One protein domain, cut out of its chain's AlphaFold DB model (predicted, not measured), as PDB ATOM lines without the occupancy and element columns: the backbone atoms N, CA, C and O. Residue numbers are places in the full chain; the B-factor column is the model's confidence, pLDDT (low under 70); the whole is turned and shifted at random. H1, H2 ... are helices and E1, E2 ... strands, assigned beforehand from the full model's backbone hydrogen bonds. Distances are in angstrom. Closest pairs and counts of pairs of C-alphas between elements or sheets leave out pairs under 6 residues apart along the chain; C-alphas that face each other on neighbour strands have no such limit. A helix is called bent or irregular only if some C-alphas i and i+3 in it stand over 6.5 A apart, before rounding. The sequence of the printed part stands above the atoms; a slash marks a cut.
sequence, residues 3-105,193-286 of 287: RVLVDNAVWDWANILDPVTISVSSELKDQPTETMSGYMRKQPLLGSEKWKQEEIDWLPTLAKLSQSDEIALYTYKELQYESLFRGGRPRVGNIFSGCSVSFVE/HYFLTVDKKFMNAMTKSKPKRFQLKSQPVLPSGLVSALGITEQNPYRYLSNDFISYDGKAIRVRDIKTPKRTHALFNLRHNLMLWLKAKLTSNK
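Overview. This is residues 3 to 105 and 193 to 286 of the 287 residues of an uncharacterized protein of Idiomarina fontislapidosi (UniProt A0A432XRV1). Two lobes of unlike size make this model: the larger is a twisted parallel sheet, E5 E4 E1 E6 E7, with H3 and H6 packed on it, and the smaller is an antiparallel sheet, E2 E3 E8 E9, whose long hairpin E2 and E3 reaches away from it. H7 is an arm off this body, and its residues 276 to 284 stick out. The printed part has 197 residues, and its seven helices and nine strands run E1 H1 E2 E3 H2 H3 E4 H4 E5 E6 H5 E7 H6 E8 E9 H7, class mixed. It is only just loose, close to compact, with a radius of gyration of the C-alphas of 20.0 A and spans of 75 by 51 by 34 A.

Along the chain. Find C-alpha 3 at (54.983, 11.817, -38.116), where E1, residues 3 to 6, begins. In the same sheet, whose order is E5 E4 E1 E6 E7, look for E4 at residues 71 to 75, E5 at 101 to 103, E6 at 194 to 196 and E7 at 219 to 221. The other sheet has E2, 17 to 24, 19.8 A; E3, 34 to 41, 21.2 A; E8, 244 to 246; and E9, 252 to 254. The helices are H1, 8 to 13; H2, 47 to 56, 14.9 A; H3, 59 to 67, 12.4 A; H4, 77 to 83; H5, 200 to 208, 11.8 A; H6, 223 to 229; and H7, 268 to 284, 24.2 A, ending at C-alpha 284 (66.364, 21.148, 1.522).

Arrangement. Start at E1, parallel to E4 with N 4 and O 72 at 2.9 A, and to E6 with N 196 and O 5 at 2.8 A. E4, H4, E5 and E6, H5, E7 are strand-helix-strand units, parallel neighbour strands with a helix between, both with right-handed crossovers. H3 is on this sheet at a height of 8.0 A and stands up from it; H6 is on it at 8.8 A; H5 only grazes it with residues 200 to 207. H6 touches H3, closest C-alphas Leu 59 and Pro 223 at 6.6 A, and H2, Glu 55 and Pro 223 at 5.5 A. H1 and H4 only just touch, with 3 pairs of C-alphas within 8 A, closest Asn 8 and Leu 79 at 6.4 A. In the hairpin E2 and E3, N 20 and O 38 are 2.9 A apart; E3 and E8 are antiparallel, N 39 and O 246 at 2.7 A. H7 touches no helix. H2 is irregular, C-alphas 48 and 51 being 7.4 A apart, with 4 of 6 O i to N i+4 pairs within hydrogen-bond range; in the other helices every such pair is.

Size, cuts and confidence. The C-alphas of Asp 30 and Arg 213 are farthest apart, 74.9 A. Residues 106 to 192 are not printed, and C-alphas 105 and 193 are 15.6 A apart across the cut. The links H4 to E5, H6 to E8 and E9 to H7 are long. Confidence is under 70 at residues 24 to 33, 85 to 91, 212 to 213 and 254 to 286.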
ATOM      1  N   ARG A   3      54.981  12.495 -39.424       98.50
ATOM      2  CA  ARG A   3      54.983  11.817 -38.116       98.50
ATOM      3  C   ARG A   3      55.659  12.703 -37.079       98.50
ATOM      4  O   ARG A   3      56.814  13.083 -37.286       98.50
ATOM      5  N   VAL A   4      54.946  13.018 -36.003       98.56
ATOM      6  CA  VAL A   4      55.355  14.018 -35.011       98.56
ATOM      7  C   VAL A   4      55.301  13.416 -33.610       98.56
ATOM      8  O   VAL A   4      54.226  13.055 -33.137       98.56
ATOM      9  N   LEU A   5      56.440  13.341 -32.917       98.50
ATOM     10  CA  LEU A   5      56.455  13.032 -31.485       98.50
ATOM     11  C   LEU A   5      56.179  14.315 -30.697       98.50
ATOM     12  O   LEU A   5      56.870  15.313 -30.896       98.50
ATOM     13  N   VAL A   6      55.186  14.292 -29.809       97.88
ATOM     14  CA  VAL A   6      54.724  15.492 -29.098       97.88
ATOM     15  C   VAL A   6      55.163  15.469 -27.639       97.88
ATOM     16  O   VAL A   6      54.775  14.582 -26.874       97.88
ATOM     17  N   ASP A   7      55.928  16.482 -27.251       95.75
ATOM     18  CA  ASP A   7      56.364  16.717 -25.878       95.75
ATOM     19  C   ASP A   7      55.190  17.073 -24.940       95.75
ATOM     20  O   ASP A   7      54.196  17.697 -25.319       95.75
ATOM     21  N   ASN A   8      55.323  16.729 -23.660       92.00
ATOM     22  CA  ASN A   8      54.337  17.011 -22.624       92.00
ATOM     23  C   ASN A   8      54.049  18.486 -22.408       92.00
ATOM     24  O   ASN A   8      52.916  18.823 -22.058       92.00
ATOM     25  N   ALA A   9      55.041  19.355 -22.612       91.31
ATOM     26  CA  ALA A   9      54.829  20.790 -22.507       91.31
ATOM     27  C   ALA A   9      53.756  21.267 -23.503       91.31
ATOM     28  O   ALA A   9      52.892  22.060 -23.135       91.31
ATOM     29  N   VAL A  10      53.734  20.724 -24.724       94.81
ATOM     30  CA  VAL A  10      52.705  21.035 -25.732       94.81
ATOM     31  C   VAL A  10      51.328  20.611 -25.230       94.81
ATOM     32  O   VAL A  10      50.375  21.389 -25.273       94.81
ATOM     33  N   TRP A  11      51.225  19.395 -24.685       90.94
ATOM     34  CA  TRP A  11      49.963  18.884 -24.159       90.94
ATOM     35  C   TRP A  11      49.437  19.669 -22.954       90.94
ATOM     36  O   TRP A  11      48.223  19.733 -22.755       90.94
ATOM     37  N   ASP A  12      50.317  20.250 -22.135       88.12
ATOM     38  CA  ASP A  12      49.916  21.108 -21.019       88.12
ATOM     39  C   ASP A  12      49.273  22.398 -21.517       88.12
ATOM     40  O   ASP A  12      48.176  22.751 -21.070       88.12
ATOM     41  N   TRP A  13      49.922  23.059 -22.478       91.69
ATOM     42  CA  TRP A  13      49.427  24.301 -23.065       91.69
ATOM     43  C   TRP A  13      48.207  24.109 -23.962       91.69
ATOM     44  O   TRP A  13      47.396  25.023 -24.088       91.69
ATOM     45  N   ALA A  14      48.008  22.904 -24.499       92.50
ATOM     46  CA  ALA A  14      46.785  22.546 -25.203       92.50
ATOM     47  C   ALA A  14      45.536  22.570 -24.302       92.50
ATOM     48  O   ALA A  14      44.425  22.592 -24.825       92.50
ATOM     49  N   ASN A  15      45.678  22.570 -22.969       90.38
ATOM     50  CA  ASN A  15      44.548  22.774 -22.060       90.38
ATOM     51  C   ASN A  15      44.325  24.272 -21.860       90.38
ATOM     52  O   ASN A  15      44.979  24.903 -21.027       90.38
ATOM     53  N   ILE A  16      43.375  24.829 -22.600       90.00
ATOM     54  CA  ILE A  16      43.143  26.280 -22.653       90.00
ATOM     55  C   ILE A  16      42.100  26.777 -21.661       90.00
ATOM     56  O   ILE A  16      41.805  27.967 -21.652       90.00
ATOM     57  N   LEU A  17      41.515  25.892 -20.855       89.00
ATOM     58  CA  LEU A  17      40.435  26.226 -19.934       89.00
ATOM     59  C   LEU A  17      40.885  26.146 -18.472       89.00
ATOM     60  O   LEU A  17      41.614  25.228 -18.097       89.00
ATOM     61  N   ASP A  18      40.405  27.086 -17.661       85.88
ATOM     62  CA  ASP A  18      40.511  27.100 -16.202       85.88
ATOM     63  C   ASP A  18      39.137  26.841 -15.575       85.88
ATOM     64  O   ASP A  18      38.144  27.400 -16.051       85.88
ATOM     65  N   PRO A  19      39.051  26.036 -14.501       85.31
ATOM     66  CA  PRO A  19      37.813  25.883 -13.752       85.31
ATOM     67  C   PRO A  19      37.440  27.201 -13.068       85.31
ATOM     68  O   PRO A  19      38.286  27.857 -12.458       85.31
ATOM     69  N   VAL A  20      36.167  27.573 -13.142       84.62
ATOM     70  CA  VAL A  20      35.622  28.762 -12.481       84.62
ATOM     71  C   VAL A  20      34.253  28.467 -11.878       84.62
ATOM     72  O   VAL A  20      33.504  27.631 -12.385       84.62
ATOM     73  N   THR A  21      33.909  29.203 -10.826       82.88
ATOM     74  CA  THR A  21      32.533  29.313 -10.337       82.88
ATOM     75  C   THR A  21      32.075  30.746 -10.547       82.88
ATOM     76  O   THR A  21      32.763  31.683 -10.147       82.88
ATOM     77  N   ILE A  22      30.930  30.916 -11.194       76.00
ATOM     78  CA  ILE A  22      30.310  32.213 -11.443       76.00
ATOM     79  C   ILE A  22      29.003  32.322 -10.663       76.00
ATOM     80  O   ILE A  22      28.367  31.317 -10.346       76.00
ATOM     81  N   SER A  23      28.611  33.554 -10.365       72.69
ATOM     82  CA  SER A  23      27.321  33.881  -9.770       72.69
ATOM     83  C   SER A  23      26.436  34.497 -10.847       72.69
ATOM     84  O   SER A  23      26.837  35.470 -11.483       72.69
ATOM     85  N   VAL A  24      25.253  33.931 -11.055       69.00
ATOM     86  CA  VAL A  24      24.261  34.421 -12.012       69.00
ATOM     87  C   VAL A  24      23.148  35.091 -11.215       69.00
ATOM     88  O   VAL A  24      22.481  34.458 -10.397       69.00
ATOM     89  N   SER A  25      22.995  36.404 -11.390       61.06
ATOM     90  CA  SER A  25      21.897  37.153 -10.778       61.06
ATOM     91  C   SER A  25      20.661  37.040 -11.658       61.06
ATOM     92  O   SER A  25      20.737  37.400 -12.831       61.06
ATOM     93  N   SER A  26      19.535  36.619 -11.089       58.62
ATOM     94  CA  SER A  26      18.236  36.743 -11.752       58.62
ATOM     95  C   SER A  26      17.897  38.220 -11.993       58.62
ATOM     96  O   SER A  26      18.220  39.084 -11.174       58.62
ATOM     97  N   GLU A  27      17.253  38.524 -13.122       57.59
ATOM     98  CA  GLU A  27      16.749  39.871 -13.432       57.59
ATOM     99  C   GLU A  27      15.569  40.279 -12.525       57.59
ATOM    100  O   GLU A  27      15.242  41.461 -12.413       57.59
ATOM    101  N   LEU A  28      14.952  39.315 -11.834       56.97
ATOM    102  CA  LEU A  28      13.858  39.534 -10.891       56.97
ATOM    103  C   LEU A  28      14.414  39.885  -9.503       56.97
ATOM    104  O   LEU A  28      15.209  39.140  -8.934       56.97
ATOM    105  N   LYS A  29      13.954  41.015  -8.944       51.06
ATOM    106  CA  LYS A  29      14.505  41.665  -7.735       51.06
ATOM    107  C   LYS A  29      14.519  40.833  -6.439       51.06
ATOM    108  O   LYS A  29      15.168  41.274  -5.500       51.06
ATOM    109  N   ASP A  30      13.912  39.647  -6.405       59.81
ATOM    110  CA  ASP A  30      13.770  38.822  -5.192       59.81
ATOM    111  C   ASP A  30      14.202  37.352  -5.366       59.81
ATOM    112  O   ASP A  30      13.900  36.511  -4.521       59.81
ATOM    113  N   GLN A  31      14.909  37.003  -6.448       57.94
ATOM    114  CA  GLN A  31      15.404  35.634  -6.632       57.94
ATOM    115  C   GLN A  31      16.842  35.448  -6.118       57.94
ATOM    116  O   GLN A  31      17.688  36.331  -6.297       57.94
ATOM    117  N   PRO A  32      17.148  34.295  -5.487       58.06
ATOM    118  CA  PRO A  32      18.489  34.000  -5.005       58.06
ATOM    119  C   PRO A  32      19.489  33.967  -6.165       58.06
ATOM    120  O   PRO A  32      19.177  33.568  -7.283       58.06
ATOM    121  N   THR A  33      20.720  34.393  -5.887       66.50
ATOM    122  CA  THR A  33      21.821  34.299  -6.850       66.50
ATOM    123  C   THR A  33      22.205  32.835  -7.020       66.50
ATOM    124  O   THR A  33      22.634  32.195  -6.059       66.50
ATOM    125  N   GLU A  34      22.081  32.309  -8.235       71.56
ATOM    126  CA  GLU A  34      22.512  30.949  -8.534       71.56
ATOM    127  C   GLU A  34      24.027  30.917  -8.736       71.56
ATOM    128  O   GLU A  34      24.629  31.839  -9.291       71.56
ATOM    129  N   THR A  35      24.672  29.850  -8.265       78.19
ATOM    130  CA  THR A  35      26.092  29.613  -8.539       78.19
ATOM    131  C   THR A  35      26.224  28.516  -9.577       78.19
ATOM    132  O   THR A  35      25.632  27.448  -9.447       78.19
ATOM    133  N   MET A  36      27.012  28.780 -10.614       78.94
ATOM    134  CA  MET A  36      27.303  27.814 -11.664       78.94
ATOM    135  C   MET A  36      28.800  27.541 -11.693       78.94
ATOM    136  O   MET A  36      29.612  28.467 -11.724       78.94
ATOM    137  N   SER A  37      29.171  26.266 -11.710       84.94
ATOM    138  CA  SER A  37      30.556  25.835 -11.886       84.94
ATOM    139  C   SER A  37      30.779  25.311 -13.297       84.94
ATOM    140  O   SER A  37      29.922  24.654 -13.886       84.94
ATOM    141  N   GLY A  38      31.937  25.637 -13.851       87.81
ATOM    142  CA  GLY A  38      32.311  25.281 -15.209       87.81
ATOM    143  C   GLY A  38      33.727  25.744 -15.489       87.81
ATOM    144  O   GLY A  38      34.600  25.667 -14.623       87.81
ATOM    145  N   TYR A  39      33.952  26.244 -16.693       88.31
ATOM    146  CA  TYR A  39      35.251  26.658 -17.174       88.31
ATOM    147  C   TYR A  39      35.192  28.000 -17.896       88.31
ATOM    148  O   TYR A  39      34.166  28.400 -18.434       88.31
ATOM    149  N   MET A  40      36.330  28.676 -17.958       87.56
ATOM    150  CA  MET A  40      36.563  29.806 -18.851       87.56
ATOM    151  C   MET A  40      37.915  29.644 -19.520       87.56
ATOM    152  O   MET A  40      38.802  28.976 -18.988       87.56
ATOM    153  N   ARG A  41      38.107  30.289 -20.668       87.75
ATOM    154  CA  ARG A  41      39.424  30.316 -21.299       87.75
ATOM    155  C   ARG A  41      40.448  30.996 -20.379       87.75
ATOM    156  O   ARG A  41      40.180  32.036 -19.760       87.75
ATOM    157  N   LYS A  42      41.634  30.394 -20.310       88.06
ATOM    158  CA  LYS A  42      42.833  30.966 -19.696       88.06
ATOM    159  C   LYS A  42      43.104  32.339 -20.295       88.06
ATOM    160  O   LYS A  42      42.885  32.559 -21.487       88.06
ATOM    161  N   GLN A  43      43.573  33.258 -19.457       87.19
ATOM    162  CA  GLN A  43      44.032  34.548 -19.966       87.19
ATOM    163  C   GLN A  43      45.260  34.331 -20.856       87.19
ATOM    164  O   GLN A  43      46.071  33.454 -20.546       87.19
ATOM    165  N   PRO A  44      45.397  35.103 -21.944       89.19
ATOM    166  CA  PRO A  44      46.577  35.027 -22.785       89.19
ATOM    167  C   PRO A  44      47.825  35.418 -21.989       89.19
ATOM    168  O   PRO A  44      47.768  36.286 -21.113       89.19
ATOM    169  N   LEU A  45      48.959  34.796 -22.307       89.88
ATOM    170  CA  LEU A  45      50.242  35.200 -21.735       89.88
ATOM    171  C   LEU A  45      50.662  36.553 -22.325       89.88
ATOM    172  O   LEU A  45      50.618  36.759 -23.539       89.88
ATOM    173  N   LEU A  46      51.080  37.476 -21.459       90.12
ATOM    174  CA  LEU A  46      51.461  38.845 -21.823       90.12
ATOM    175  C   LEU A  46      52.928  39.126 -21.465       90.12
ATOM    176  O   LEU A  46      53.598  38.333 -20.803       90.12
ATOM    177  N   GLY A  47      53.438  40.277 -21.907       93.31
ATOM    178  CA  GLY A  47      54.788  40.733 -21.574       93.31
ATOM    179  C   GLY A  47      55.879  39.783 -22.080       93.31
ATOM    180  O   GLY A  47      55.903  39.424 -23.257       93.31
ATOM    181  N   SER A  48      56.784  39.368 -21.189       88.81
ATOM    182  CA  SER A  48      57.937  38.514 -21.517       88.81
ATOM    183  C   SER A  48      57.561  37.102 -21.984       88.81
ATOM    184  O   SER A  48      58.387  36.428 -22.599       88.81
ATOM    185  N   GLU A  49      56.328  36.655 -21.741       90.62
ATOM    186  CA  GLU A  49      55.824  35.350 -22.176       90.62
ATOM    187  C   GLU A  49      54.961  35.413 -23.444       90.62
ATOM    188  O   GLU A  49      54.493  34.373 -23.907       90.62
ATOM    189  N   LYS A  50      54.796  36.595 -24.059       94.38
ATOM    190  CA  LYS A  50      53.999  36.767 -25.288       94.38
ATOM    191  C   LYS A  50      54.428  35.812 -26.408       94.38
ATOM    192  O   LYS A  50      53.579  35.209 -27.052       94.38
ATOM    193  N   TRP A  51      55.735  35.605 -26.583       94.75
ATOM    194  CA  TRP A  51      56.263  34.672 -27.586       94.75
ATOM    195  C   TRP A  51      55.712  33.250 -27.415       94.75
ATOM    196  O   TRP A  51      55.566  32.519 -28.383       94.75
ATOM    197  N   LYS A  52      55.427  32.833 -26.175       94.62
ATOM    198  CA  LYS A  52      54.885  31.507 -25.887       94.62
ATOM    199  C   LYS A  52      53.407  31.463 -26.248       94.62
ATOM    200  O   LYS A  52      52.968  30.461 -26.790       94.62
ATOM    201  N   GLN A  53      52.662  32.545 -26.002       94.81
ATOM    202  CA  GLN A  53      51.278  32.660 -26.468       94.81
ATOM    203  C   GLN A  53      51.187  32.517 -27.990       94.81
ATOM    204  O   GLN A  53      50.347  31.761 -28.462       94.81
ATOM    205  N   GLU A  54      52.098  33.155 -28.729       95.19
ATOM    206  CA  GLU A  54      52.164  33.060 -30.195       95.19
ATOM    207  C   GLU A  54      52.340  31.605 -30.669       95.19
ATOM    208  O   GLU A  54      51.728  31.210 -31.656       95.19
ATOM    209  N   GLU A  55      53.098  30.776 -29.940       97.00
ATOM    210  CA  GLU A  55      53.206  29.335 -30.218       97.00
ATOM    211  C   GLU A  55      51.933  28.554 -29.858       97.00
ATOM    212  O   GLU A  55      51.531  27.639 -30.577       97.00
ATOM    213  N   ILE A  56      51.277  28.906 -28.750       95.56
ATOM    214  CA  ILE A  56      50.034  28.260 -28.302       95.56
ATOM    215  C   ILE A  56      48.900  28.520 -29.304       95.56
ATOM    216  O   ILE A  56      48.090  27.630 -29.567       95.56
ATOM    217  N   ASP A  57      48.880  29.706 -29.911       96.12
ATOM    218  CA  ASP A  57      47.881  30.108 -30.904       96.12
ATOM    219  C   ASP A  57      47.932  29.272 -32.195       96.12
ATOM    220  O   ASP A  57      46.937  29.200 -32.913       96.12
ATOM    221  N   TRP A  58      49.027  28.548 -32.453       97.88
ATOM    222  CA  TRP A  58      49.129  27.600 -33.570       97.88
ATOM    223  C   TRP A  58      48.594  26.196 -33.263       97.88
ATOM    224  O   TRP A  58      48.373  25.405 -34.184       97.88
ATOM    225  N   LEU A  59      48.356  25.848 -31.995       97.50
ATOM    226  CA  LEU A  59      47.895  24.506 -31.624       97.50
ATOM    227  C   LEU A  59      46.535  24.121 -32.245       97.50
ATOM    228  O   LEU A  59      46.408  22.966 -32.660       97.50
ATOM    229  N   PRO A  60      45.530  25.017 -32.379       97.06
ATOM    230  CA  PRO A  60      44.290  24.693 -33.092       97.06
ATOM    231  C   PRO A  60      44.527  24.318 -34.561       97.06
ATOM    232  O   PRO A  60      43.831  23.459 -35.107       97.06
ATOM    233  N   THR A  61      45.530  24.923 -35.206       98.06
ATOM    234  CA  THR A  61      45.942  24.550 -36.564       98.06
ATOM    235  C   THR A  61      46.491  23.131 -36.595       98.06
ATOM    236  O   THR A  61      46.014  22.315 -37.380       98.06
ATOM    237  N   LEU A  62      47.410  22.798 -35.687       97.94
ATOM    238  CA  LEU A  62      47.975  21.449 -35.587       97.94
ATOM    239  C   LEU A  62      46.918  20.378 -35.289       97.94
ATOM    240  O   LEU A  62      46.973  19.293 -35.861       97.94
ATOM    241  N   ALA A  63      45.933  20.670 -34.436       97.12
ATOM    242  CA  ALA A  63      44.844  19.735 -34.165       97.12
ATOM    243  C   ALA A  63      44.008  19.443 -35.417       97.12
ATOM    244  O   ALA A  63      43.726  18.281 -35.697       97.12
ATOM    245  N   LYS A  64      43.675  20.468 -36.215       96.69
ATOM    246  CA  LYS A  64      42.949  20.266 -37.478       96.69
ATOM    247  C   LYS A  64      43.756  19.417 -38.461       96.69
ATOM    248  O   LYS A  64      43.198  18.489 -39.029       96.69
ATOM    249  N   LEU A  65      45.056  19.689 -38.604       97.12
ATOM    250  CA  LEU A  65      45.953  18.900 -39.461       97.12
ATOM    251  C   LEU A  65      46.055  17.440 -39.015       97.12
ATOM    252  O   LEU A  65      46.220  16.544 -39.837       97.12
ATOM    253  N   SER A  66      45.969  17.193 -37.706       96.94
ATOM    254  CA  SER A  66      45.929  15.830 -37.183       96.94
ATOM    255  C   SER A  66      44.599  15.137 -37.453       96.94
ATOM    256  O   SER A  66      44.586  13.929 -37.652       96.94
ATOM    257  N   GLN A  67      43.488  15.873 -37.442       95.75
ATOM    258  CA  GLN A  67      42.156  15.344 -37.753       95.75
ATOM    259  C   GLN A  67      41.956  15.097 -39.254       95.75
ATOM    260  O   GLN A  67      41.135  14.262 -39.615       95.75
ATOM    261  N   SER A  68      42.684  15.814 -40.114       94.69
ATOM    262  CA  SER A  68      42.695  15.610 -41.568       94.69
ATOM    263  C   SER A  68      43.770  14.630 -42.049       94.69
ATOM    264  O   SER A  68      44.005  14.543 -43.252       94.69
ATOM    265  N   ASP A  69      44.430  13.903 -41.137       95.25
ATOM    266  CA  ASP A  69      45.480  12.919 -41.439       95.25
ATOM    267  C   ASP A  69      46.706  13.490 -42.195       95.25
ATOM    268  O   ASP A  69      47.505  12.756 -42.787       95.25
ATOM    269  N   GLU A  70      46.925  14.807 -42.144       96.88
ATOM    270  CA  GLU A  70      48.132  15.438 -42.693       96.88
ATOM    271  C   GLU A  70      49.343  15.209 -41.779       96.88
ATOM    272  O   GLU A  70      50.452  14.895 -42.246       96.88
ATOM    273  N   ILE A  71      49.108  15.282 -40.464       98.06
ATOM    274  CA  ILE A  71      50.077  14.914 -39.430       98.06
ATOM    275  C   ILE A  71      49.536  13.783 -38.546       98.06
ATOM    276  O   ILE A  71      48.377  13.769 -38.156       98.06
ATOM    277  N   ALA A  72      50.406  12.858 -38.164       98.25
ATOM    278  CA  ALA A  72      50.148  11.835 -37.164       98.25
ATOM    279  C   ALA A  72      50.900  12.178 -35.878       98.25
ATOM    280  O   ALA A  72      52.126  12.356 -35.889       98.25
ATOM    281  N   LEU A  73      50.159  12.261 -34.775       98.25
ATOM    282  CA  LEU A  73      50.694  12.590 -33.460       98.25
ATOM    283  C   LEU A  73      51.080  11.316 -32.711       98.25
ATOM    284  O   LEU A  73      50.309  10.358 -32.629       98.25
ATOM    285  N   TYR A  74      52.265  11.333 -32.115       98.25
ATOM    286  CA  TYR A  74      52.797  10.223 -31.340       98.25
ATOM    287  C   TYR A  74      53.189  10.649 -29.928       98.25
ATOM    288  O   TYR A  74      53.577  11.791 -29.667       98.25
ATOM    289  N   THR A  75      53.134   9.684 -29.018       97.06
ATOM    290  CA  THR A  75      53.684   9.759 -27.665       97.06
ATOM    291  C   THR A  75      54.350   8.429 -27.301       97.06
ATOM    292  O   THR A  75      54.352   7.483 -28.088       97.06
ATOM    293  N   TYR A  76      54.935   8.340 -26.109       95.81
ATOM    294  CA  TYR A  76      55.473   7.088 -25.587       95.81
ATOM    295  C   TYR A  76      55.484   7.075 -24.056       95.81
ATOM    296  O   TYR A  76      55.252   8.092 -23.398       95.81
ATOM    297  N   LYS A  77      55.757   5.908 -23.471       91.44
ATOM    298  CA  LYS A  77      55.587   5.676 -22.031       91.44
ATOM    299  C   LYS A  77      56.396   6.594 -21.115       91.44
ATOM    300  O   LYS A  77      55.877   7.003 -20.086       91.44
ATOM    301  N   GLU A  78      57.618   6.992 -21.473       91.75
ATOM    302  CA  GLU A  78      58.396   7.880 -20.593       91.75
ATOM    303  C   GLU A  78      57.812   9.298 -20.537       91.75
ATOM    304  O   GLU A  78      57.933   9.944 -19.495       91.75
ATOM    305  N   LEU A  79      57.158   9.764 -21.611       92.00
ATOM    306  CA  LEU A  79      56.360  10.994 -21.577       92.00
ATOM    307  C   LEU A  79      55.094  10.779 -20.735       92.00
ATOM    308  O   LEU A  79      54.746  11.630 -19.921       92.00
ATOM    309  N   GLN A  80      54.426   9.628 -20.834       88.25
ATOM    310  CA  GLN A  80      53.274   9.361 -19.967       88.25
ATOM    311  C   GLN A  80      53.638   9.357 -18.481       88.25
ATOM    312  O   GLN A  80      52.909   9.933 -17.676       88.25
ATOM    313  N   TYR A  81      54.771   8.765 -18.109       87.56
ATOM    314  CA  TYR A  81      55.217   8.732 -16.720       87.56
ATOM    315  C   TYR A  81      55.432  10.135 -16.152       87.56
ATOM    316  O   TYR A  81      54.976  10.427 -15.051       87.56
ATOM    317  N   GLU A  82      56.022  11.049 -16.918       84.44
ATOM    318  CA  GLU A  82      56.127  12.453 -16.498       84.44
ATOM    319  C   GLU A  82      54.767  13.124 -16.310       84.44
ATOM    320  O   GLU A  82      54.615  13.991 -15.446       84.44
ATOM    321  N   SER A  83      53.782  12.743 -17.127       81.94
ATOM    322  CA  SER A  83      52.437  13.300 -17.050       81.94
ATOM    323  C   SER A  83      51.684  12.863 -15.789       81.94
ATOM    324  O   SER A  83      50.787  13.581 -15.370       81.94
ATOM    325  N   LEU A  84      52.093  11.779 -15.107       74.12
ATOM    326  CA  LEU A  84      51.478  11.337 -13.841       74.12
ATOM    327  C   LEU A  84      51.531  12.413 -12.745       74.12
ATOM    328  O   LEU A  84      50.650  12.481 -11.891       74.12
ATOM    329  N   PHE A  85      52.546  13.281 -12.775       65.50
ATOM    330  CA  PHE A  85      52.676  14.395 -11.830       65.50
ATOM    331  C   PHE A  85      52.012  15.689 -12.308       65.50
ATOM    332  O   PHE A  85      52.016  16.687 -11.583       65.50
ATOM    333  N   ARG A  86      51.461  15.694 -13.524       64.44
ATOM    334  CA  ARG A  86      50.756  16.824 -14.126       64.44
ATOM    335  C   ARG A  86      49.264  16.514 -13.975       64.44
ATOM    336  O   ARG A  86      48.757  15.615 -14.629       64.44
ATOM    337  N   GLY A  87      48.596  17.170 -13.020       57.41
ATOM    338  CA  GLY A  87      47.230  16.835 -12.584       57.41
ATOM    339  C   GLY A  87      46.227  16.593 -13.724       57.41
ATOM    340  O   GLY A  87      46.400  17.094 -14.833       57.41
ATOM    341  N   GLY A  88      45.174  15.818 -13.438       52.91
ATOM    342  CA  GLY A  88      44.197  15.362 -14.435       52.91
ATOM    343  C   GLY A  88      43.693  16.477 -15.357       52.91
ATOM    344  O   GLY A  88      43.312  17.556 -14.901       52.91
ATOM    345  N   ARG A  89      43.703  16.209 -16.667       58.19
ATOM    346  CA  ARG A  89      43.359  17.183 -17.709       58.19
ATOM    347  C   ARG A  89      41.888  17.026 -18.113       58.19
ATOM    348  O   ARG A  89      41.518  15.955 -18.600       58.19
ATOM    349  N   PRO A  90      41.031  18.046 -17.938       58.88
ATOM    350  CA  PRO A  90      39.657  17.973 -18.416       58.88
ATOM    351  C   PRO A  90      39.635  17.926 -19.951       58.88
ATOM    352  O   PRO A  90      40.218  18.780 -20.618       58.88
ATOM    353  N   ARG A  91      38.931  16.939 -20.522       68.81
ATOM    354  CA  ARG A  91      38.825  16.759 -21.986       68.81
ATOM    355  C   ARG A  91      38.184  17.958 -22.689       68.81
ATOM    356  O   ARG A  91      38.583  18.284 -23.799       68.81
ATOM    357  N   VAL A  92      37.237  18.622 -22.025       76.25
ATOM    358  CA  VAL A  92      36.437  19.740 -22.560       76.25
ATOM    359  C   VAL A  92      37.299  20.927 -23.005       76.25
ATOM    360  O   VAL A  92      36.908  21.657 -23.902       76.25
ATOM    361  N   GLY A  93      38.492  21.104 -22.434       81.62
ATOM    362  CA  GLY A  93      39.375  22.229 -22.745       81.62
ATOM    363  C   GLY A  93      40.643  21.880 -23.507       81.62
ATOM    364  O   GLY A  93      41.499  22.750 -23.644       81.62
ATOM    365  N   ASN A  94      40.810  20.632 -23.944       89.94
ATOM    366  CA  ASN A  94      42.015  20.223 -24.652       89.94
ATOM    367  C   ASN A  94      41.854  20.462 -26.160       89.94
ATOM    368  O   ASN A  94      40.932  19.927 -26.775       89.94
ATOM    369  N   ILE A  95      42.758  21.236 -26.760       93.62
ATOM    370  CA  ILE A  95      42.743  21.545 -28.201       93.62
ATOM    371  C   ILE A  95      42.814  20.276 -29.061       93.62
ATOM    372  O   ILE A  95      42.140  20.191 -30.080       93.62
ATOM    373  N   PHE A  96      43.570  19.268 -28.627       93.00
ATOM    374  CA  PHE A  96      43.704  17.992 -29.329       93.00
ATOM    375  C   PHE A  96      42.616  16.981 -28.935       93.00
ATOM    376  O   PHE A  96      42.737  15.789 -29.222       93.00
ATOM    377  N   SER A  97      41.539  17.420 -28.271       88.25
ATOM    378  CA  SER A  97      40.385  16.555 -28.018       88.25
ATOM    379  C   SER A  97      39.801  16.061 -29.349       88.25
ATOM    380  O   SER A  97      39.406  16.844 -30.208       88.25
ATOM    381  N   GLY A  98      39.796  14.740 -29.540       85.88
ATOM    382  CA  GLY A  98      39.372  14.101 -30.791       85.88
ATOM    383  C   GLY A  98      40.494  13.839 -31.801       85.88
ATOM    384  O   GLY A  98      40.218  13.252 -32.838       85.88
ATOM    385  N   CYS A  99      41.741  14.225 -31.517       92.50
ATOM    386  CA  CYS A  99      42.890  13.780 -32.308       92.50
ATOM    387  C   CYS A  99      43.318  12.373 -31.871       92.50
ATOM    388  O   CYS A  99      43.378  12.076 -30.674       92.50
ATOM    389  N   SER A 100      43.663  11.525 -32.837       93.31
ATOM    390  CA  SER A 100      44.281  10.226 -32.568       93.31
ATOM    391  C   SER A 100      45.753  10.416 -32.213       93.31
ATOM    392  O   SER A 100      46.503  11.043 -32.959       93.31
ATOM    393  N   VAL A 101      46.175   9.865 -31.073       94.81
ATOM    394  CA  VAL A 101      47.579   9.869 -30.642       94.81
ATOM    395  C   VAL A 101      48.049   8.429 -30.501       94.81
ATOM    396  O   VAL A 101      47.497   7.665 -29.709       94.81
ATOM    397  N   SER A 102      49.065   8.055 -31.270       97.19
ATOM    398  CA  SER A 102      49.610   6.697 -31.282       97.19
ATOM    399  C   SER A 102      50.828   6.556 -30.370       97.19
ATOM    400  O   SER A 102      51.547   7.516 -30.095       97.19
ATOM    401  N   PHE A 103      51.085   5.333 -29.911       96.81
ATOM    402  CA  PHE A 103      52.258   5.012 -29.101       96.81
ATOM    403  C   PHE A 103      53.414   4.522 -29.961       96.81
ATOM    404  O   PHE A 103      53.207   3.773 -30.913       96.81
ATOM    405  N   VAL A 104      54.630   4.911 -29.583       97.31
ATOM    406  CA  VAL A 104      55.868   4.304 -30.080       97.31
ATOM    407  C   VAL A 104      56.715   3.737 -28.950       97.31
ATOM    408  O   VAL A 104      56.527   4.068 -27.776       97.31
ATOM    409  N   GLU A 105      57.655   2.868 -29.304       96.25
ATOM    410  CA  GLU A 105      58.633   2.338 -28.361       96.25
ATOM    411  C   GLU A 105      59.671   3.414 -27.993       96.25
ATOM    412  O   GLU A 105      60.044   4.231 -28.838       96.25
ATOM    413  N   HIS A 193      59.500  12.580 -38.242       98.00
ATOM    414  CA  HIS A 193      59.987  13.730 -38.999       98.00
ATOM    415  C   HIS A 193      60.297  14.886 -38.043       98.00
ATOM    416  O   HIS A 193      61.285  15.600 -38.217       98.00
ATOM    417  N   TYR A 194      59.462  15.035 -37.009       98.31
ATOM    418  CA  TYR A 194      59.526  16.146 -36.073       98.31
ATOM    419  C   TYR A 194      59.374  15.707 -34.614       98.31
ATOM    420  O   TYR A 194      58.611  14.794 -34.290       98.31
ATOM    421  N   PHE A 195      60.057  16.435 -33.731       98.12
ATOM    422  CA  PHE A 195      59.817  16.450 -32.291       98.12
ATOM    423  C   PHE A 195      59.232  17.816 -31.912       98.12
ATOM    424  O   PHE A 195      59.926  18.831 -31.951       98.12
ATOM    425  N   LEU A 196      57.941  17.852 -31.599       98.31
ATOM    426  CA  LEU A 196      57.210  19.082 -31.311       98.31
ATOM    427  C   LEU A 196      57.332  19.435 -29.826       98.31
ATOM    428  O   LEU A 196      56.894  18.666 -28.971       98.31
ATOM    429  N   THR A 197      57.873  20.615 -29.528       96.81
ATOM    430  CA  THR A 197      58.016  21.152 -28.165       96.81
ATOM    431  C   THR A 197      57.688  22.647 -28.129       96.81
ATOM    432  O   THR A 197      57.584  23.298 -29.162       96.81
ATOM    433  N   VAL A 198      57.535  23.210 -26.932       95.56
ATOM    434  CA  VAL A 198      57.484  24.667 -26.702       95.56
ATOM    435  C   VAL A 198      58.679  25.167 -25.877       95.56
ATOM    436  O   VAL A 198      58.713  26.329 -25.464       95.56
ATOM    437  N   ASP A 199      59.672  24.310 -25.610       94.00
ATOM    438  CA  ASP A 199      60.882  24.712 -24.897       94.00
ATOM    439  C   ASP A 199      61.858  25.443 -25.834       94.00
ATOM    440  O   ASP A 199      62.712  24.869 -26.515       94.00
ATOM    441  N   LYS A 200      61.766  26.775 -25.817       91.81
ATOM    442  CA  LYS A 200      62.663  27.651 -26.577       91.81
ATOM    443  C   LYS A 200      64.123  27.559 -26.122       91.81
ATOM    444  O   LYS A 200      65.016  27.815 -26.928       91.81
ATOM    445  N   LYS A 201      64.408  27.209 -24.861       92.19
ATOM    446  CA  LYS A 201      65.789  27.034 -24.380       92.19
ATOM    447  C   LYS A 201      66.403  25.774 -24.976       92.19
ATOM    448  O   LYS A 201      67.530  25.847 -25.460       92.19
ATOM    449  N   PHE A 202      65.662  24.667 -24.993       93.88
ATOM    450  CA  PHE A 202      66.089  23.436 -25.657       93.88
ATOM    451  C   PHE A 202      66.288  23.658 -27.163       93.88
ATOM    452  O   PHE A 202      67.362  23.372 -27.689       93.88
ATOM    453  N   MET A 203      65.323  24.290 -27.839       91.81
ATOM    454  CA  MET A 203      65.432  24.660 -29.259       91.81
ATOM    455  C   MET A 203      66.669  25.519 -29.557       91.81
ATOM    456  O   MET A 203      67.420  25.255 -30.499       91.81
ATOM    457  N   ASN A 204      66.925  26.540 -28.734       91.00
ATOM    458  CA  ASN A 204      68.110  27.386 -28.868       91.00
ATOM    459  C   ASN A 204      69.404  26.598 -28.650       91.00
ATOM    460  O   ASN A 204      70.388  26.840 -29.344       91.00
ATOM    461  N   ALA A 205      69.424  25.664 -27.699       91.25
ATOM    462  CA  ALA A 205      70.585  24.816 -27.477       91.25
ATOM    463  C   ALA A 205      70.832  23.908 -28.687       91.25
ATOM    464  O   ALA A 205      71.949  23.878 -29.196       91.25
ATOM    465  N   MET A 206      69.796  23.262 -29.228       90.50
ATOM    466  CA  MET A 206      69.908  22.398 -30.409       90.50
ATOM    467  C   MET A 206      70.333  23.149 -31.677       90.50
ATOM    468  O   MET A 206      71.041  22.587 -32.504       90.50
ATOM    469  N   THR A 207      69.955  24.418 -31.827       83.81
ATOM    470  CA  THR A 207      70.327  25.226 -33.001       83.81
ATOM    471  C   THR A 207      71.704  25.879 -32.874       83.81
ATOM    472  O   THR A 207      72.431  25.957 -33.861       83.81
ATOM    473  N   LYS A 208      72.095  26.341 -31.677       81.44
ATOM    474  CA  LYS A 208      73.358  27.078 -31.464       81.44
ATOM    475  C   LYS A 208      74.556  26.187 -31.153       81.44
ATOM    476  O   LYS A 208      75.671  26.526 -31.532       81.44
ATOM    477  N   SER A 209      74.350  25.084 -30.431       76.12
ATOM    478  CA  SER A 209      75.452  24.214 -29.987       76.12
ATOM    479  C   SER A 209      75.923  23.238 -31.065       76.12
ATOM    480  O   SER A 209      76.983  22.626 -30.927       76.12
ATOM    481  N   LYS A 210      75.143  23.067 -32.139       78.31
ATOM    482  CA  LYS A 210      75.400  22.047 -33.153       78.31
ATOM    483  C   LYS A 210      76.174  22.618 -34.342       78.31
ATOM    484  O   LYS A 210      75.816  23.672 -34.865       78.31
ATOM    485  N   PRO A 211      77.223  21.920 -34.820       74.62
ATOM    486  CA  PRO A 211      77.875  22.274 -36.075       74.62
ATOM    487  C   PRO A 211      76.866  22.269 -37.227       74.62
ATOM    488  O   PRO A 211      76.014  21.387 -37.279       74.62
ATOM    489  N   LYS A 212      77.023  23.155 -38.219       69.69
ATOM    490  CA  LYS A 212      76.129  23.229 -39.399       69.69
ATOM    491  C   LYS A 212      75.954  21.899 -40.153       69.69
ATOM    492  O   LYS A 212      74.948  21.697 -40.816       69.69
ATOM    493  N   ARG A 213      76.940  20.998 -40.061       69.00
ATOM    494  CA  ARG A 213      76.922  19.661 -40.685       69.00
ATOM    495  C   ARG A 213      76.202  18.587 -39.863       69.00
ATOM    496  O   ARG A 213      76.057  17.468 -40.339       69.00
ATOM    497  N   PHE A 214      75.820  18.880 -38.621       82.00
ATOM    498  CA  PHE A 214      75.116  17.926 -37.775       82.00
ATOM    499  C   PHE A 214      73.652  17.846 -38.213       82.00
ATOM    500  O   PHE A 214      72.865  18.750 -37.947       82.00
ATOM    501  N   GLN A 215      73.303  16.766 -38.907       86.75
ATOM    502  CA  GLN A 215      71.943  16.538 -39.379       86.75
ATOM    503  C   GLN A 215      71.170  15.712 -38.353       86.75
ATOM    504  O   GLN A 215      71.534  14.575 -38.036       86.75
ATOM    505  N   LEU A 216      70.104  16.302 -37.820       91.06
ATOM    506  CA  LEU A 216      69.102  15.590 -37.036       91.06
ATOM    507  C   LEU A 216      68.173  14.823 -37.981       91.06
ATOM    508  O   LEU A 216      67.705  15.370 -38.979       91.06
ATOM    509  N   LYS A 217      67.915  13.553 -37.666       94.12
ATOM    510  CA  LYS A 217      66.973  12.711 -38.420       94.12
ATOM    511  C   LYS A 217      65.526  13.107 -38.119       94.12
ATOM    512  O   LYS A 217      64.691  13.067 -39.010       94.12
ATOM    513  N   SER A 218      65.265  13.532 -36.882       96.25
ATOM    514  CA  SER A 218      64.004  14.129 -36.434       96.25
ATOM    515  C   SER A 218      64.278  15.567 -36.023       96.25
ATOM    516  O   SER A 218      65.135  15.810 -35.177       96.25
ATOM    517  N   GLN A 219      63.566  16.529 -36.601       94.81
ATOM    518  CA  GLN A 219      63.817  17.945 -36.336       94.81
ATOM    519  C   GLN A 219      63.028  18.409 -35.102       94.81
ATOM    520  O   GLN A 219      61.801  18.280 -35.089       94.81
ATOM    521  N   PRO A 220      63.675  18.952 -34.056       95.94
ATOM    522  CA  PRO A 220      62.952  19.619 -32.986       95.94
ATOM    523  C   PRO A 220      62.330  20.902 -33.550       95.94
ATOM    524  O   PRO A 220      62.999  21.652 -34.261       95.94
ATOM    525  N   VAL A 221      61.048  21.138 -33.277       96.69
ATOM    526  CA  VAL A 221      60.289  22.271 -33.827       96.69
ATOM    527  C   VAL A 221      59.335  22.858 -32.794       96.69
ATOM    528  O   VAL A 221      58.778  22.146 -31.958       96.69
ATOM    529  N   LEU A 222      59.133  24.174 -32.887       97.62
ATOM    530  CA  LEU A 222      58.028  24.873 -32.234       97.62
ATOM    531  C   LEU A 222      56.740  24.717 -33.069       97.62
ATOM    532  O   LEU A 222      56.848  24.452 -34.272       97.62
ATOM    533  N   PRO A 223      55.539  24.908 -32.490       98.06
ATOM    534  CA  PRO A 223      54.281  24.888 -33.233       98.06
ATOM    535  C   PRO A 223      54.286  25.748 -34.500       98.06
ATOM    536  O   PRO A 223      53.975  25.239 -35.575       98.06
ATOM    537  N   SER A 224      54.716  27.007 -34.402       97.25
ATOM    538  CA  SER A 224      54.824  27.922 -35.543       97.25
ATOM    539  C   SER A 224      55.780  27.394 -36.616       97.25
ATOM    540  O   SER A 224      55.477  27.442 -37.807       97.25
ATOM    541  N   GLY A 225      56.912  26.824 -36.196       96.69
ATOM    542  CA  GLY A 225      57.916  26.243 -37.083       96.69
ATOM    543  C   GLY A 225      57.402  25.021 -37.841       96.69
ATOM    544  O   GLY A 225      57.683  24.887 -39.030       96.69
ATOM    545  N   LEU A 226      56.617  24.158 -37.186       97.62
ATOM    546  CA  LEU A 226      55.986  23.016 -37.849       97.62
ATOM    547  C   LEU A 226      54.971  23.492 -38.891       97.62
ATOM    548  O   LEU A 226      55.048  23.071 -40.036       97.62
ATOM    549  N   VAL A 227      54.066  24.400 -38.524       97.06
ATOM    550  CA  VAL A 227      53.042  24.921 -39.445       97.06
ATOM    551  C   VAL A 227      53.681  25.639 -40.643       97.06
ATOM    552  O   VAL A 227      53.289  25.413 -41.786       97.06
ATOM    553  N   SER A 228      54.739  26.418 -40.402       96.69
ATOM    554  CA  SER A 228      55.522  27.072 -41.454       96.69
ATOM    555  C   SER A 228      56.197  26.070 -42.397       96.69
ATOM    556  O   SER A 228      56.157  26.256 -43.613       96.69
ATOM    557  N   ALA A 229      56.754  24.972 -41.870       96.06
ATOM    558  CA  ALA A 229      57.344  23.905 -42.681       96.06
ATOM    559  C   ALA A 229      56.320  23.182 -43.576       96.06
ATOM    560  O   ALA A 229      56.704  22.584 -44.579       96.06
ATOM    561  N   LEU A 230      55.028  23.263 -43.240       96.19
ATOM    562  CA  LEU A 230      53.917  22.753 -44.049       96.19
ATOM    563  C   LEU A 230      53.382  23.782 -45.058       96.19
ATOM    564  O   LEU A 230      52.439  23.486 -45.784       96.19
ATOM    565  N   GLY A 231      53.957  24.988 -45.110       96.50
ATOM    566  CA  GLY A 231      53.514  26.059 -46.006       96.50
ATOM    567  C   GLY A 231      52.211  26.738 -45.579       96.50
ATOM    568  O   GLY A 231      51.587  27.422 -46.385       96.50
ATOM    569  N   ILE A 232      51.790  26.565 -44.325       95.81
ATOM    570  CA  ILE A 232      50.545  27.133 -43.807       95.81
ATOM    571  C   ILE A 232      50.836  28.497 -43.178       95.81
ATOM    572  O   ILE A 232      51.733  28.644 -42.347       95.81
ATOM    573  N   THR A 233      50.052  29.497 -43.568       92.44
ATOM    574  CA  THR A 233      50.215  30.894 -43.133       92.44
ATOM    575  C   THR A 233      49.068  31.394 -42.261       92.44
ATOM    576  O   THR A 233      49.218  32.412 -41.587       92.44
ATOM    577  N   GLU A 234      47.942  30.679 -42.230       94.06
ATOM    578  CA  GLU A 234      46.734  31.087 -41.514       94.06
ATOM    579  C   GLU A 234      46.492  30.241 -40.259       94.06
ATOM    580  O   GLU A 234      46.605  29.011 -40.260       94.06
ATOM    581  N   GLN A 235      46.145  30.918 -39.163       94.75
ATOM    582  CA  GLN A 235      45.792  30.279 -37.899       94.75
ATOM    583  C   GLN A 235      44.323  29.865 -37.887       94.75
ATOM    584  O   GLN A 235      43.438  30.654 -38.221       94.75
ATOM    585  N   ASN A 236      44.048  28.653 -37.404       95.38
ATOM    586  CA  ASN A 236      42.686  28.279 -37.058       95.38
ATOM    587  C   ASN A 236      42.280  28.945 -35.740       95.38
ATOM    588  O   ASN A 236      43.072  28.986 -34.794       95.38
ATOM    589  N   PRO A 237      41.026  29.407 -35.623       93.00
ATOM    590  CA  PRO A 237      40.536  29.964 -34.378       93.00
ATOM    591  C   PRO A 237      40.415  28.886 -33.298       93.00
ATOM    592  O   PRO A 237      40.237  27.695 -33.562       93.00
ATOM    593  N   TYR A 238      40.437  29.329 -32.046       90.81
ATOM    594  CA  TYR A 238      40.084  28.483 -30.914       90.81
ATOM    595  C   TYR A 238      38.605  28.087 -30.956       90.81
ATOM    596  O   TYR A 238      37.747  28.886 -31.325       90.81
ATOM    597  N   ARG A 239      38.302  26.878 -30.469       87.31
ATOM    598  CA  ARG A 239      36.923  26.387 -30.319       87.31
ATOM    599  C   ARG A 239      36.072  27.248 -29.376       87.31
ATOM    600  O   ARG A 239      34.874  27.377 -29.598       87.31
ATOM    601  N   TYR A 240      36.683  27.798 -28.326       86.44
ATOM    602  CA  TYR A 240      36.011  28.600 -27.301       86.44
ATOM    603  C   TYR A 240      36.576  30.020 -27.258       86.44
ATOM    604  O   TYR A 240      37.797  30.209 -27.302       86.44
ATOM    605  N   LEU A 241      35.699  31.017 -27.134       83.38
ATOM    606  CA  LEU A 241      36.103  32.418 -27.047       83.38
ATOM    607  C   LEU A 241      36.504  32.785 -25.613       83.38
ATOM    608  O   LEU A 241      36.117  32.140 -24.641       83.38
ATOM    609  N   SER A 242      37.287  33.856 -25.465       77.81
ATOM    610  CA  SER A 242      37.845  34.261 -24.164       77.81
ATOM    611  C   SER A 242      36.795  34.648 -23.116       77.81
ATOM    612  O   SER A 242      37.064  34.562 -21.919       77.81
ATOM    613  N   ASN A 243      35.603  35.037 -23.568       76.88
ATOM    614  CA  ASN A 243      34.501  35.496 -22.725       76.88
ATOM    615  C   ASN A 243      33.346  34.487 -22.654       76.88
ATOM    616  O   ASN A 243      32.259  34.861 -22.228       76.88
ATOM    617  N   ASP A 244      33.554  33.241 -23.080       83.00
ATOM    618  CA  ASP A 244      32.546  32.193 -22.932       83.00
ATOM    619  C   ASP A 244      32.692  31.522 -21.560       83.00
ATOM    620  O   ASP A 244      33.796  31.159 -21.140       83.00
ATOM    621  N   PHE A 245      31.568  31.333 -20.869       85.81
ATOM    622  CA  PHE A 245      31.478  30.370 -19.779       85.81
ATOM    623  C   PHE A 245      31.157  29.009 -20.383       85.81
ATOM    624  O   PHE A 245      30.241  28.877 -21.187       85.81
ATOM    625  N   ILE A 246      31.916  27.985 -20.026       87.69
ATOM    626  CA  ILE A 246      31.816  26.658 -20.627       87.69
ATOM    627  C   ILE A 246      31.399  25.705 -19.525       87.69
ATOM    628  O   ILE A 246      32.136  25.478 -18.569       87.69
ATOM    629  N   SER A 247      30.200  25.162 -19.636       83.69
ATOM    630  CA  SER A 247      29.700  24.192 -18.664       83.69
ATOM    631  C   SER A 247      30.480  22.869 -18.733       83.69
ATOM    632  O   SER A 247      31.250  22.621 -19.665       83.69
ATOM    633  N   TYR A 248      30.308  22.001 -17.731       82.44
ATOM    634  CA  TYR A 248      31.029  20.722 -17.665       82.44
ATOM    635  C   TYR A 248      30.732  19.768 -18.832       82.44
ATOM    636  O   TYR A 248      31.562  18.909 -19.124       82.44
ATOM    637  N   ASP A 249      29.594  19.928 -19.518       80.12
ATOM    638  CA  ASP A 249      29.250  19.166 -20.726       80.12
ATOM    639  C   ASP A 249      29.884  19.751 -22.011       80.12
ATOM    640  O   ASP A 249      29.762  19.174 -23.092       80.12
ATOM    641  N   GLY A 250      30.601  20.875 -21.896       78.94
ATOM    642  CA  GLY A 250      31.304  21.537 -22.989       78.94
ATOM    643  C   GLY A 250      30.474  22.526 -23.802       78.94
ATOM    644  O   GLY A 250      30.987  23.034 -24.806       78.94
ATOM    645  N   LYS A 251      29.240  22.841 -23.384       83.31
ATOM    646  CA  LYS A 251      28.437  23.908 -23.995       83.31
ATOM    647  C   LYS A 251      28.913  25.286 -23.548       83.31
ATOM    648  O   LYS A 251      29.040  25.546 -22.348       83.31
ATOM    649  N   ALA A 252      29.137  26.159 -24.528       82.44
ATOM    650  CA  ALA A 252      29.469  27.562 -24.322       82.44
ATOM    651  C   ALA A 252      28.202  28.393 -24.057       82.44
ATOM    652  O   ALA A 252      27.224  28.310 -24.797       82.44
ATOM    653  N   ILE A 253      28.257  29.214 -23.015       78.62
ATOM    654  CA  ILE A 253      27.236  30.155 -22.563       78.62
ATOM    655  C   ILE A 253      27.882  31.544 -22.616       78.62
ATOM    656  O   ILE A 253      28.924  31.780 -21.997       78.62
ATOM    657  N   ARG A 254      27.306  32.469 -23.393       67.44
ATOM    658  CA  ARG A 254      27.869  33.819 -23.542       67.44
ATOM    659  C   ARG A 254      27.633  34.632 -22.272       67.44
ATOM    660  O   ARG A 254      26.505  34.803 -21.838       67.44
ATOM    661  N   VAL A 255      28.694  35.229 -21.736       60.81
ATOM    662  CA  VAL A 255      28.716  35.944 -20.441       60.81
ATOM    663  C   VAL A 255      28.051  37.335 -20.499       60.81
ATOM    664  O   VAL A 255      28.259  38.158 -19.616       60.81
ATOM    665  N   ARG A 256      27.210  37.632 -21.506       53.59
ATOM    666  CA  ARG A 256      26.408  38.877 -21.501       53.59
ATOM    667  C   ARG A 256      25.397  38.906 -20.341       53.59
ATOM    668  O   ARG A 256      25.017  39.993 -19.923       53.59
ATOM    669  N   ASP A 257      25.096  37.741 -19.768       49.91
ATOM    670  CA  ASP A 257      24.083  37.543 -18.725       49.91
ATOM    671  C   ASP A 257      24.676  37.420 -17.301       49.91
ATOM    672  O   ASP A 257      23.982  37.059 -16.354       49.91
ATOM    673  N   ILE A 258      25.983  37.671 -17.113       52.81
ATOM    674  CA  ILE A 258      26.689  37.344 -15.861       52.81
ATOM    675  C   ILE A 258      27.380  38.588 -15.285       52.81
ATOM    676  O   ILE A 258      28.361  39.097 -15.833       52.81
ATOM    677  N   LYS A 259      26.904  39.057 -14.124       49.47
ATOM    678  CA  LYS A 259      27.556  40.129 -13.357       49.47
ATOM    679  C   LYS A 259      28.812  39.591 -12.662       49.47
ATOM    680  O   LYS A 259      28.740  38.899 -11.655       49.47
ATOM    681  N   THR A 260      29.964  39.955 -13.224       48.59
ATOM    682  CA  THR A 260      31.312  39.878 -12.633       48.59
ATOM    683  C   THR A 260      31.761  38.469 -12.198       48.59
ATOM    684  O   THR A 260      31.552  38.065 -11.051       48.59
ATOM    685  N   PRO A 261      32.454  37.704 -13.064       49.91
ATOM    686  CA  PRO A 261      32.970  36.391 -12.691       49.91
ATOM    687  C   PRO A 261      34.042  36.522 -11.599       49.91
ATOM    688  O   PRO A 261      35.146  37.016 -11.840       49.91
ATOM    689  N   LYS A 262      33.750  36.039 -10.386       51.22
ATOM    690  CA  LYS A 262      34.777  35.824  -9.359       51.22
ATOM    691  C   LYS A 262      35.553  34.563  -9.711       51.22
ATOM    692  O   LYS A 262      35.165  33.456  -9.355       51.22
ATOM    693  N   ARG A 263      36.679  34.722 -10.405       51.19
ATOM    694  CA  ARG A 263      37.614  33.615 -10.629       51.19
ATOM    695  C   ARG A 263      38.169  33.158  -9.285       51.19
ATOM    696  O   ARG A 263      39.022  33.822  -8.699       51.19
ATOM    697  N   THR A 264      37.715  32.014  -8.794       49.03
ATOM    698  CA  THR A 264      38.339  31.321  -7.669       49.03
ATOM    699  C   THR A 264      39.668  30.716  -8.135       49.03
ATOM    700  O   THR A 264      39.813  29.512  -8.299       49.03
ATOM    701  N   HIS A 265      40.694  31.555  -8.314       44.22
ATOM    702  CA  HIS A 265      42.073  31.134  -8.625       44.22
ATOM    703  C   HIS A 265      42.740  30.298  -7.502       44.22
ATOM    704  O   HIS A 265      43.921  29.958  -7.583       44.22
ATOM    705  N   ALA A 266      42.008  29.954  -6.442       39.06
ATOM    706  CA  ALA A 266      42.571  29.649  -5.133       39.06
ATOM    707  C   ALA A 266      42.871  28.169  -4.852       39.06
ATOM    708  O   ALA A 266      43.453  27.888  -3.813       39.06
ATOM    709  N   LEU A 267      42.528  27.209  -5.722       40.88
ATOM    710  CA  LEU A 267      42.750  25.787  -5.395       40.88
ATOM    711  C   LEU A 267      43.731  25.066  -6.320       40.88
ATOM    712  O   LEU A 267      44.503  24.242  -5.835       40.88
ATOM    713  N   PHE A 268      43.789  25.399  -7.612       39.44
ATOM    714  CA  PHE A 268      44.695  24.703  -8.538       39.44
ATOM    715  C   PHE A 268      46.129  25.250  -8.478       39.44
ATOM    716  O   PHE A 268      47.071  24.478  -8.303       39.44
ATOM    717  N   ASN A 269      46.292  26.579  -8.495       39.62
ATOM    718  CA  ASN A 269      47.597  27.221  -8.295       39.62
ATOM    719  C   ASN A 269      48.107  27.038  -6.869       39.62
ATOM    720  O   ASN A 269      49.306  26.885  -6.676       39.62
ATOM    721  N   LEU A 270      47.218  26.983  -5.873       38.19
ATOM    722  CA  LEU A 270      47.622  26.712  -4.497       38.19
ATOM    723  C   LEU A 270      48.108  25.269  -4.347       38.19
ATOM    724  O   LEU A 270      49.155  25.074  -3.757       38.19
ATOM    725  N   ARG A 271      47.448  24.267  -4.951       43.97
ATOM    726  CA  ARG A 271      47.965  22.884  -4.986       43.97
ATOM    727  C   ARG A 271      49.265  22.760  -5.776       43.97
ATOM    728  O   ARG A 271      50.154  22.044  -5.335       43.97
ATOM    729  N   HIS A 272      49.387  23.438  -6.917       44.62
ATOM    730  CA  HIS A 272      50.601  23.412  -7.735       44.62
ATOM    731  C   HIS A 272      51.778  24.091  -7.023       44.62
ATOM    732  O   HIS A 272      52.841  23.491  -6.893       44.62
ATOM    733  N   ASN A 273      51.569  25.282  -6.458       41.44
ATOM    734  CA  ASN A 273      52.576  26.005  -5.683       41.44
ATOM    735  C   ASN A 273      52.876  25.317  -4.349       41.44
ATOM    736  O   ASN A 273      54.031  25.285  -3.947       41.44
ATOM    737  N   LEU A 274      51.891  24.695  -3.692       44.81
ATOM    738  CA  LEU A 274      52.098  23.867  -2.500       44.81
ATOM    739  C   LEU A 274      52.899  22.606  -2.841       44.81
ATOM    740  O   LEU A 274      53.785  22.240  -2.085       44.81
ATOM    741  N   MET A 275      52.653  21.970  -3.990       47.44
ATOM    742  CA  MET A 275      53.443  20.831  -4.476       47.44
ATOM    743  C   MET A 275      54.873  21.239  -4.852       47.44
ATOM    744  O   MET A 275      55.811  20.509  -4.537       47.44
ATOM    745  N   LEU A 276      55.067  22.399  -5.486       49.31
ATOM    746  CA  LEU A 276      56.393  22.958  -5.776       49.31
ATOM    747  C   LEU A 276      57.136  23.357  -4.491       49.31
ATOM    748  O   LEU A 276      58.319  23.058  -4.348       49.31
ATOM    749  N   TRP A 277      56.436  23.954  -3.526       57.69
ATOM    750  CA  TRP A 277      56.971  24.310  -2.211       57.69
ATOM    751  C   TRP A 277      57.317  23.072  -1.373       57.69
ATOM    752  O   TRP A 277      58.395  23.011  -0.788       57.69
ATOM    753  N   LEU A 278      56.465  22.042  -1.371       49.31
ATOM    754  CA  LEU A 278      56.737  20.751  -0.728       49.31
ATOM    755  C   LEU A 278      57.936  20.048  -1.376       49.31
ATOM    756  O   LEU A 278      58.780  19.519  -0.656       49.31
ATOM    757  N   LYS A 279      58.065  20.093  -2.711       52.81
ATOM    758  CA  LYS A 279      59.258  19.599  -3.418       52.81
ATOM    759  C   LYS A 279      60.522  20.337  -2.968       52.81
ATOM    760  O   LYS A 279      61.483  19.672  -2.603       52.81
ATOM    761  N   ALA A 280      60.491  21.671  -2.899       56.69
ATOM    762  CA  ALA A 280      61.625  22.482  -2.447       56.69
ATOM    763  C   ALA A 280      62.014  22.215  -0.975       56.69
ATOM    764  O   ALA A 280      63.199  22.163  -0.637       56.69
ATOM    765  N   LYS A 281      61.030  21.990  -0.092       51.28
ATOM    766  CA  LYS A 281      61.272  21.668   1.327       51.28
ATOM    767  C   LYS A 281      61.850  20.264   1.525       51.28
ATOM    768  O   LYS A 281      62.733  20.077   2.357       51.28
ATOM    769  N   LEU A 282      61.390  19.285   0.745       47.75
ATOM    770  CA  LEU A 282      61.888  17.907   0.803       47.75
ATOM    771  C   LEU A 282      63.308  17.767   0.233       47.75
ATOM    772  O   LEU A 282      64.049  16.891   0.675       47.75
ATOM    773  N   THR A 283      63.714  18.640  -0.694       49.03
ATOM    774  CA  THR A 283      65.096  18.708  -1.203       49.03
ATOM    775  C   THR A 283      66.049  19.470  -0.277       49.03
ATOM    776  O   THR A 283      67.247  19.211  -0.302       49.03
ATOM    777  N   SER A 284      65.544  20.375   0.572       44.38
ATOM    778  CA  SER A 284      66.364  21.148   1.522       44.38
ATOM    779  C   SER A 284      66.713  20.390   2.811       44.38
ATOM    780  O   SER A 284      67.678  20.759   3.470       44.38
ATOM    781  N   ASN A 285      65.962  19.345   3.173       43.41
ATOM    782  CA  ASN A 285      66.161  18.567   4.409       43.41
ATOM    783  C   ASN A 285      67.009  17.290   4.215       43.41
ATOM    784  O   ASN A 285      66.964  16.384   5.044       43.41
ATOM    785  N   LYS A 286      67.767  17.193   3.116       44.00
ATOM    786  CA  LYS A 286      68.742  16.116   2.859       44.00
ATOM    787  C   LYS A 286      70.165  16.665   2.687       44.00
ATOM    788  O   LYS A 286      70.840  16.350   1.708       44.00
TER     789      LYS A 286